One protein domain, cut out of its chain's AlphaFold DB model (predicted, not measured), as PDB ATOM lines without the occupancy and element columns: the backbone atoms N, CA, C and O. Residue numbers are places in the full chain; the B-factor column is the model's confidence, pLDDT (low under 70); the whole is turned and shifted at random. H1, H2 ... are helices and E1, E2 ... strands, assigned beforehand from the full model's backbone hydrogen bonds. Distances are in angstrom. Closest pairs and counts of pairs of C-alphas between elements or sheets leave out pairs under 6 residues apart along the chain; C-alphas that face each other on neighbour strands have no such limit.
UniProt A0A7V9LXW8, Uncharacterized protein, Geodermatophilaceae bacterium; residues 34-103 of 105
ATOM      1  N   ALA A  34     215.140 120.272 115.059       74.62
ATOM      2  CA  ALA A  34     214.286 121.238 114.355       74.62
ATOM      3  C   ALA A  34     212.803 120.884 114.439       74.62
ATOM      4  O   ALA A  34     212.436 119.742 114.684       74.62
ATOM      5  N   CYS A  35     211.939 121.856 114.156       84.31
ATOM      6  CA  CYS A  35     210.506 121.615 114.126       84.31
ATOM      7  C   CYS A  35     210.012 121.060 112.786       84.31
ATOM      8  O   CYS A  35     210.551 121.416 111.734       84.31
ATOM      9  N   PRO A  36     208.952 120.227 112.795       76.44
ATOM     10  CA  PRO A  36     208.430 119.569 111.593       76.44
ATOM     11  C   PRO A  36     207.904 120.538 110.527       76.44
ATOM     12  O   PRO A  36     207.732 120.161 109.368       76.44
ATOM     13  N   SER A  37     207.631 121.789 110.897       79.19
ATOM     14  CA  SER A  37     207.176 122.828 109.983       79.19
ATOM     15  C   SER A  37     207.718 124.190 110.406       79.19
ATOM     16  O   SER A  37     207.944 124.444 111.585       79.19
ATOM     17  N   THR A  38     207.872 125.092 109.434       77.25
ATOM     18  CA  THR A  38     208.343 126.473 109.637       77.25
ATOM     19  C   THR A  38     207.406 127.330 110.484       77.25
ATOM     20  O   THR A  38     207.794 128.416 110.894       77.25
ATOM     21  N   ASN A  39     206.168 126.882 110.703       82.81
ATOM     22  CA  ASN A  39     205.196 127.594 111.536       82.81
ATOM     23  C   ASN A  39     205.352 127.278 113.029       82.81
ATOM     24  O   ASN A  39     204.668 127.881 113.848       82.81
ATOM     25  N   PHE A  40     206.224 126.331 113.374       86.44
ATOM     26  CA  PHE A  40     206.497 125.950 114.750       86.44
ATOM     27  C   PHE A  40     207.762 126.643 115.241       86.44
ATOM     28  O   PHE A  40     208.765 126.735 114.530       86.44
ATOM     29  N   GLU A  41     207.711 127.086 116.487       89.56
ATOM     30  CA  GLU A  41     208.843 127.627 117.222       89.56
ATOM     31  C   GLU A  41     209.494 126.497 118.021       89.56
ATOM     32  O   GLU A  41     208.792 125.714 118.662       89.56
ATOM     33  N   LEU A  42     210.825 126.407 117.993       87.50
ATOM     34  CA  LEU A  42     211.563 125.525 118.895       87.50
ATOM     35  C   LEU A  42     211.645 126.208 120.265       87.50
ATOM     36  O   LEU A  42     212.166 127.318 120.375       87.50
ATOM     37  N   LEU A  43     211.109 125.561 121.293       88.25
ATOM     38  CA  LEU A  43     210.927 126.107 122.635       88.25
ATOM     39  C   LEU A  43     211.615 125.214 123.670       88.25
ATOM     40  O   LEU A  43     211.683 123.997 123.513       88.25
ATOM     41  N   ILE A  44     212.085 125.824 124.755       87.44
ATOM     42  CA  ILE A  44     212.733 125.127 125.870       87.44
ATOM     43  C   ILE A  44     211.678 124.815 126.935       87.44
ATOM     44  O   ILE A  44     210.971 125.708 127.408       87.44
ATOM     45  N   VAL A  45     211.573 123.547 127.332       85.50
ATOM     46  CA  VAL A  45     210.550 123.072 128.282       85.50
ATOM     47  C   VAL A  45     210.695 123.733 129.655       85.50
ATOM     48  O   VAL A  45     209.689 124.117 130.257       85.50
ATOM     49  N   ASP A  46     211.925 123.921 130.134       85.12
ATOM     50  CA  ASP A  46     212.193 124.568 131.425       85.12
ATOM     51  C   ASP A  46     211.735 126.034 131.436       85.12
ATOM     52  O   ASP A  46     211.077 126.470 132.384       85.12
ATOM     53  N   ASP A  47     211.988 126.776 130.352       87.75
ATOM     54  CA  ASP A  47     211.560 128.172 130.216       87.75
ATOM     55  C   ASP A  47     210.033 128.292 130.173       87.75
ATOM     56  O   ASP A  47     209.453 129.205 130.769       87.75
ATOM     57  N   LEU A  48     209.359 127.369 129.483       88.69
ATOM     58  CA  LEU A  48     207.898 127.302 129.448       88.69
ATOM     59  C   LEU A  48     207.326 126.968 130.832       88.69
ATOM     60  O   LEU A  48     206.390 127.619 131.301       88.69
ATOM     61  N   THR A  49     207.915 125.999 131.529       87.00
ATOM     62  CA  THR A  49     207.478 125.594 132.872       87.00
ATOM     63  C   THR A  49     207.641 126.739 133.873       87.00
ATOM     64  O   THR A  49     206.722 127.018 134.646       87.00
ATOM     65  N   ALA A  50     208.755 127.476 133.813       87.31
ATOM     66  CA  ALA A  50     208.992 128.661 134.639       87.31
ATOM     67  C   ALA A  50     207.963 129.783 134.394       87.31
ATOM     68  O   ALA A  50     207.657 130.559 135.299       87.31
ATOM     69  N   GLN A  51     207.395 129.846 133.188       88.38
ATOM     70  CA  GLN A  51     206.329 130.779 132.814       88.38
ATOM     71  C   GLN A  51     204.915 130.268 133.147       88.38
ATOM     72  O   GLN A  51     203.934 130.967 132.894       88.38
ATOM     73  N   GLY A  52     204.789 129.069 133.724       88.62
ATOM     74  CA  GLY A  52     203.510 128.482 134.129       88.62
ATOM     75  C   GLY A  52     202.771 127.734 133.018       88.62
ATOM     76  O   GLY A  52     201.577 127.460 133.163       88.62
ATOM     77  N   TYR A  53     203.445 127.398 131.915       88.88
ATOM     78  CA  TYR A  53     202.871 126.519 130.901       88.88
ATOM     79  C   TYR A  53     202.786 125.086 131.423       88.88
ATOM     80  O   TYR A  53     203.707 124.575 132.056       88.88
ATOM     81  N   MET A  54     201.687 124.410 131.092       83.94
ATOM     82  CA  MET A  54     201.593 122.962 131.231       83.94
ATOM     83  C   MET A  54     202.079 122.326 129.933       83.94
ATOM     84  O   MET A  54     201.313 122.184 128.981       83.94
ATOM     85  N   VAL A  55     203.365 121.990 129.886       79.94
ATOM     86  CA  VAL A  55     203.928 121.203 128.787       79.94
ATOM     87  C   VAL A  55     203.604 119.729 129.062       79.94
ATOM     88  O   VAL A  55     203.846 119.266 130.181       79.94
ATOM     89  N   PRO A  56     203.019 118.980 128.111       69.31
ATOM     90  CA  PRO A  56     202.797 117.551 128.295       69.31
ATOM     91  C   PRO A  56     204.116 116.855 128.653       69.31
ATOM     92  O   PRO A  56     205.118 117.046 127.971       69.31
ATOM     93  N   ALA A  57     204.121 116.045 129.717       57.22
ATOM     94  CA  ALA A  57     205.323 115.335 130.177       57.22
ATOM     95  C   ALA A  57     205.876 114.338 129.135       57.22
ATOM     96  O   ALA A  57     207.031 113.936 129.214       57.22
ATOM     97  N   LEU A  58     205.037 113.944 128.176       55.44
ATOM     98  CA  LEU A  58     205.340 113.059 127.059       55.44
ATOM     99  C   LEU A  58     204.725 113.703 125.819       55.44
ATOM    100  O   LEU A  58     203.501 113.696 125.668       55.44
ATOM    101  N   VAL A  59     205.547 114.321 124.978       57.06
ATOM    102  CA  VAL A  59     205.099 114.764 123.653       57.06
ATOM    103  C   VAL A  59     205.274 113.624 122.622       57.06
ATOM    104  O   VAL A  59     204.574 113.625 121.612       57.06
ATOM    105  N   ASP A  60     206.039 112.568 122.955       51.53
ATOM    106  CA  ASP A  60     206.120 111.270 122.257       51.53
ATOM    107  C   ASP A  60     206.459 110.082 123.216       51.53
ATOM    108  O   ASP A  60     206.528 110.256 124.437       51.53
ATOM    109  N   GLU A  61     206.646 108.861 122.678       47.59
ATOM    110  CA  GLU A  61     207.034 107.643 123.432       47.59
ATOM    111  C   GLU A  61     208.476 107.679 123.974       47.59
ATOM    112  O   GLU A  61     208.795 106.941 124.912       47.59
ATOM    113  N   SER A  62     209.341 108.527 123.413       51.59
ATOM    114  CA  SER A  62     210.715 108.712 123.880       51.59
ATOM    115  C   SER A  62     210.794 109.719 125.025       51.59
ATOM    116  O   SER A  62     211.739 109.652 125.810       51.59
ATOM    117  N   GLY A  63     209.801 110.604 125.160       52.34
ATOM    118  CA  GLY A  63     209.841 111.779 126.020       52.34
ATOM    119  C   GLY A  63     210.820 112.810 125.459       52.34
ATOM    120  O   GLY A  63     211.890 112.443 124.976       52.34
ATOM    121  N   ASN A  64     210.488 114.102 125.569       62.53
ATOM    122  CA  ASN A  64     211.368 115.234 125.231       62.53
ATOM    123  C   ASN A  64     212.636 115.245 126.113       62.53
ATOM    124  O   ASN A  64     212.827 116.108 126.973       62.53
ATOM    125  N   ASN A  65     213.509 114.254 125.961       65.88
ATOM    126  CA  ASN A  65     214.668 114.010 126.816       65.88
ATOM    127  C   ASN A  65     215.800 115.007 126.550       65.88
ATOM    128  O   ASN A  65     216.769 115.065 127.304       65.88
ATOM    129  N   ASN A  66     215.691 115.779 125.472       73.88
ATOM    130  CA  ASN A  66     216.563 116.899 125.138       73.88
ATOM    131  C   ASN A  66     216.083 118.231 125.758       73.88
ATOM    132  O   ASN A  66     216.795 119.227 125.642       73.88
ATOM    133  N   GLY A  67     214.913 118.259 126.414       81.31
ATOM    134  CA  GLY A  67     214.343 119.462 127.027       81.31
ATOM    135  C   GLY A  67     213.760 120.469 126.032       81.31
ATOM    136  O   GLY A  67     213.561 121.630 126.401       81.31
ATOM    137  N   LEU A  68     213.488 120.055 124.792       84.06
ATOM    138  CA  LEU A  68     212.913 120.901 123.748       84.06
ATOM    139  C   LEU A  68     211.520 120.427 123.348       84.06
ATOM    140  O   LEU A  68     211.164 119.273 123.541       84.06
ATOM    141  N   VAL A  69     210.728 121.347 122.808       87.12
ATOM    142  CA  VAL A  69     209.453 121.066 122.141       87.12
ATOM    143  C   VAL A  69     209.249 122.026 120.988       87.12
ATOM    144  O   VAL A  69     209.770 123.139 120.985       87.12
ATOM    145  N   CYS A  70     208.409 121.636 120.043       87.88
ATOM    146  CA  CYS A  70     207.936 122.511 118.989       87.88
ATOM    147  C   CYS A  70     206.542 123.039 119.319       87.88
ATOM    148  O   CYS A  70     205.617 122.271 119.576       87.88
ATOM    149  N   GLY A  71     206.375 124.360 119.315       90.56
ATOM    150  CA  GLY A  71     205.101 125.022 119.588       90.56
ATOM    151  C   GLY A  71     204.562 125.757 118.366       90.56
ATOM    152  O   GLY A  71     205.233 126.634 117.835       90.56
ATOM    153  N   ASP A  72     203.332 125.454 117.958       92.56
ATOM    154  CA  ASP A  72     202.569 126.272 117.005       92.56
ATOM    155  C   ASP A  72     201.724 127.301 117.783       92.56
ATOM    156  O   ASP A  72     200.809 126.902 118.524       92.56
ATOM    157  N   PRO A  73     202.045 128.607 117.704       93.06
ATOM    158  CA  PRO A  73     201.365 129.628 118.481       93.06
ATOM    159  C   PRO A  73     199.941 129.843 117.973       93.06
ATOM    160  O   PRO A  73     199.683 130.076 116.791       93.06
ATOM    161  N   PHE A  74     198.990 129.882 118.900       93.06
ATOM    162  CA  PHE A  74     197.623 130.254 118.578       93.06
ATOM    163  C   PHE A  74     197.604 131.660 117.989       93.06
ATOM    164  O   PHE A  74     198.153 132.616 118.544       93.06
ATOM    165  N   THR A  75     196.855 131.824 116.905       93.62
ATOM    166  CA  THR A  75     196.479 133.155 116.438       93.62
ATOM    167  C   THR A  75     195.742 133.906 117.550       93.62
ATOM    168  O   THR A  75     195.046 133.317 118.386       93.62
ATOM    169  N   ARG A  76     195.789 135.245 117.514       92.56
ATOM    170  CA  ARG A  76     195.041 136.093 118.466       92.56
ATOM    171  C   ARG A  76     193.554 135.740 118.546       92.56
ATOM    172  O   ARG A  76     192.930 135.933 119.590       92.56
ATOM    173  N   TRP A  77     192.981 135.266 117.439       93.69
ATOM    174  CA  TRP A  77     191.610 134.782 117.419       93.69
ATOM    175  C   TRP A  77     191.500 133.466 118.200       93.69
ATOM    176  O   TRP A  77     190.821 133.428 119.222       93.69
ATOM    177  N   GLN A  78     192.231 132.419 117.821       94.94
ATOM    178  CA  GLN A  78     192.182 131.136 118.535       94.94
ATOM    179  C   GLN A  78     192.395 131.289 120.049       94.94
ATOM    180  O   GLN A  78     191.630 130.726 120.829       94.94
ATOM    181  N   GLN A  79     193.356 132.114 120.475       94.44
ATOM    182  CA  GLN A  79     193.618 132.362 121.894       94.44
ATOM    183  C   GLN A  79     192.422 133.015 122.605       94.44
ATOM    184  O   GLN A  79     191.995 132.548 123.659       94.44
ATOM    185  N   ARG A  80     191.819 134.056 122.011       93.62
ATOM    186  CA  ARG A  80     190.617 134.705 122.569       93.62
ATOM    187  C   ARG A  80     189.463 133.716 122.715       93.62
ATOM    188  O   ARG A  80     188.741 133.753 123.706       93.62
ATOM    189  N   LEU A  81     189.297 132.849 121.725       95.00
ATOM    190  CA  LEU A  81     188.235 131.854 121.667       95.00
ATOM    191  C   LEU A  81     188.404 130.774 122.735       95.00
ATOM    192  O   LEU A  81     187.454 130.426 123.434       95.00
ATOM    193  N   PHE A  82     189.637 130.296 122.891       92.88
ATOM    194  CA  PHE A  82     190.009 129.320 123.902       92.88
ATOM    195  C   PHE A  82     189.771 129.875 125.307       92.88
ATOM    196  O   PHE A  82     189.067 129.257 126.103       92.88
ATOM    197  N   CYS A  83     190.260 131.081 125.588       92.88
ATOM    198  CA  CYS A  83     190.136 131.658 126.924       92.88
ATOM    199  C   CYS A  83     188.711 132.125 127.250       92.88
ATOM    200  O   CYS A  83     188.274 132.072 128.395       92.88
ATOM    201  N   PHE A  84     187.920 132.508 126.245       93.81
ATOM    202  CA  PHE A  84     186.488 132.716 126.456       93.81
ATOM    203  C   PHE A  84     185.780 131.422 126.895       93.81
ATOM    204  O   PHE A  84     184.900 131.460 127.749       93.81
ATOM    205  N   LYS A  85     186.169 130.272 126.325       94.12
ATOM    206  CA  LYS A  85     185.527 128.976 126.585       94.12
ATOM    207  C   LYS A  85     186.003 128.298 127.873       94.12
ATOM    208  O   LYS A  85     185.192 127.671 128.548       94.12
ATOM    209  N   PHE A  86     187.294 128.380 128.186       89.00
ATOM    210  CA  PHE A  86     187.928 127.601 129.258       89.00
ATOM    211  C   PHE A  86     188.397 128.439 130.456       89.00
ATOM    212  O   PHE A  86     188.828 127.870 131.455       89.00
ATOM    213  N   GLY A  87     188.277 129.769 130.390       91.00
ATOM    214  CA  GLY A  87     188.704 130.686 131.446       91.00
ATOM    215  C   GLY A  87     189.877 131.580 131.027       91.00
ATOM    216  O   GLY A  87     190.444 131.409 129.949       91.00
ATOM    217  N   PRO A  88     190.238 132.576 131.853       89.00
ATOM    218  CA  PRO A  88     191.258 133.562 131.501       89.00
ATOM    219  C   PRO A  88     192.587 132.899 131.113       89.00
ATOM    220  O   PRO A  88     193.041 131.979 131.792       89.00
ATOM    221  N   CYS A  89     193.229 133.385 130.040       88.62
ATOM    222  CA  CYS A  89     194.561 132.911 129.670       88.62
ATOM    223  C   CYS A  89     195.549 133.293 130.781       88.62
ATOM    224  O   CYS A  89     195.725 134.480 131.059       88.62
ATOM    225  N   THR A  90     196.206 132.311 131.391       89.38
ATOM    226  CA  THR A  90     197.243 132.539 132.413       89.38
ATOM    227  C   THR A  90     198.631 132.753 131.812       89.38
ATOM    228  O   THR A  90     199.533 133.209 132.506       89.38
ATOM    229  N   VAL A  91     198.785 132.449 130.523       88.75
ATOM    230  CA  VAL A  91     200.021 132.565 129.746       88.75
ATOM    231  C   VAL A  91     199.833 133.525 128.563       88.75
ATOM    232  O   VAL A  91     198.713 133.655 128.049       88.75
ATOM    233  N   PRO A  92     200.900 134.219 128.119       88.00
ATOM    234  CA  PRO A  92     200.802 135.246 127.082       88.00
ATOM    235  C   PRO A  92     200.485 134.683 125.693       88.00
ATOM    236  O   PRO A  92     199.803 135.353 124.920       88.00
ATOM    237  N   ILE A  93     200.933 133.465 125.385       92.06
ATOM    238  CA  ILE A  93     200.671 132.747 124.132       92.06
ATOM    239  C   ILE A  93     200.170 131.352 124.509       92.06
ATOM    240  O   ILE A  93     200.546 130.819 125.544       92.06
ATOM    241  N   ILE A  94     199.275 130.767 123.718       91.69
ATOM    242  CA  ILE A  94     198.910 129.351 123.855       91.69
ATOM    243  C   ILE A  94     199.540 128.624 122.679       91.69
ATOM    244  O   ILE A  94     199.385 129.078 121.548       91.69
ATOM    245  N   TYR A  95     200.231 127.523 122.945       91.62
ATOM    246  CA  TYR A  95     200.883 126.717 121.919       91.62
ATOM    247  C   TYR A  95     200.167 125.376 121.755       91.62
ATOM    248  O   TYR A  95     199.770 124.754 122.743       91.62
ATOM    249  N   ASN A  96     200.035 124.913 120.511       89.06
ATOM    250  CA  ASN A  96     199.889 123.486 120.235       89.06
ATOM    251  C   ASN A  96     201.289 122.871 120.233       89.06
ATOM    252  O   ASN A  96     202.108 123.224 119.386       89.06
ATOM    253  N   PHE A  97     201.561 121.975 121.178       88.25
ATOM    254  CA  PHE A  97     202.865 121.325 121.282       88.25
ATOM    255  C   PHE A  97     202.952 120.077 120.395       88.25
ATOM    256  O   PHE A  97     202.002 119.299 120.307       88.25
ATOM    257  N   THR A  98     204.112 119.889 119.776       84.19
ATOM    258  CA  THR A  98     204.556 118.674 119.084       84.19
ATOM    259  C   THR A  98     206.030 118.438 119.396       84.19
ATOM    260  O   THR A  98     206.722 119.348 119.858       84.19
ATOM    261  N   ASP A  99     206.493 117.217 119.169       78.38
ATOM    262  CA  ASP A  99     207.884 116.843 119.392       78.38
ATOM    263  C   ASP A  99     208.794 117.508 118.346       78.38
ATOM    264  O   ASP A  99     208.336 117.888 117.256       78.38
ATOM    265  N   ASP A 100     210.067 117.671 118.688       72.31
ATOM    266  CA  ASP A 100     211.089 118.093 117.741       72.31
ATOM    267  C   ASP A 100     211.631 116.908 116.924       72.31
ATOM    268  O   ASP A 100     211.443 115.735 117.229       72.31
ATOM    269  N   ILE A 101     212.270 117.218 115.799       73.75
ATOM    270  CA  ILE A 101     212.930 116.239 114.940       73.75
ATOM    271  C   ILE A 101     214.418 116.251 115.263       73.75
ATOM    272  O   ILE A 101     215.092 117.260 115.040       73.75
ATOM    273  N   ILE A 102     214.938 115.095 115.679       71.00
ATOM    274  CA  ILE A 102     216.369 114.867 115.895       71.00
ATOM    275  C   ILE A 102     217.015 114.381 114.589       71.00
ATOM    276  O   ILE A 102     216.680 113.316 114.066       71.00
ATOM    277  N   PHE A 103     217.987 115.128 114.070       60.34
ATOM    278  CA  PHE A 103     218.814 114.713 112.940       60.34
ATOM    279  C   PHE A 103     220.029 113.906 113.415       60.34
ATOM    280  O   PHE A 103     220.708 114.317 114.362       60.34
TER     281      PHE A 103
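Overview. This is residues 34 to 103 of the 105 residues of an uncharacterized protein of Geodermatophilaceae bacterium (UniProt A0A7V9LXW8). A small sheet of three antiparallel strands, E1, E2 and E3, makes the middle of an elongated domain, with helix H2 beyond one end of E2 and the short helix H1 following directly on E1. Between H1 and E2 the long unnamed stretch of residues 51 to 67 loops out and back. The printed part has 70 residues, with two named helices and three named strands in the order E1 H1 E2 H2 E3; the class is mixed, helices and strands, with 31 residues in named elements, under half. The whole is compact, with a radius of gyration of the C-alphas of 12.5 A, and spans 38 by 24 by 19 A.

Arrangement. E1, residues 41 to 44, is an edge strand, antiparallel to the inner strand E2, residues 68 to 73, at 136 degrees; N 43 and O 69 are 2.8 A apart, within hydrogen-bond range. H1, residues 45 to 50, only grazes the sheet with its residues 45 to 48; its closest C-alphas to E2 are those of Val 45 and Leu 68, 5.6 A apart. E3, residues 95 to 98, is the other edge strand, antiparallel to E2 at 136 degrees, with N 72 and O 96 2.9 A apart, within hydrogen-bond range. H2, residues 76 to 86, is not on the sheet, and is apart from E1 and from H1. Every O i to N i+4 pair is within hydrogen-bond range in H1 and H2.

Along the chain. E1 begins at C-alpha 41, (208.843, 127.627, 117.222), and is 9.8 A long from first to last C-alpha. H1 measures 8.6 A, E2 15.4 A and H2 15.5 A. E3 is 9.3 A long and ends at C-alpha 98, (204.556, 118.674, 119.084).

Size, cuts and confidence. The C-alphas of Phe 84 and Phe 103 are the two farthest apart, 39.4 A. The printed part has no cut. The link from H1 to E2 is long, with 17 residues; that from H2 to E3 is short, and those from E1 to H1 and from E2 to H2 are tight. Mean pLDDT of the printed part is 82.4; residues 56 to 65 and residue 103 are under 70.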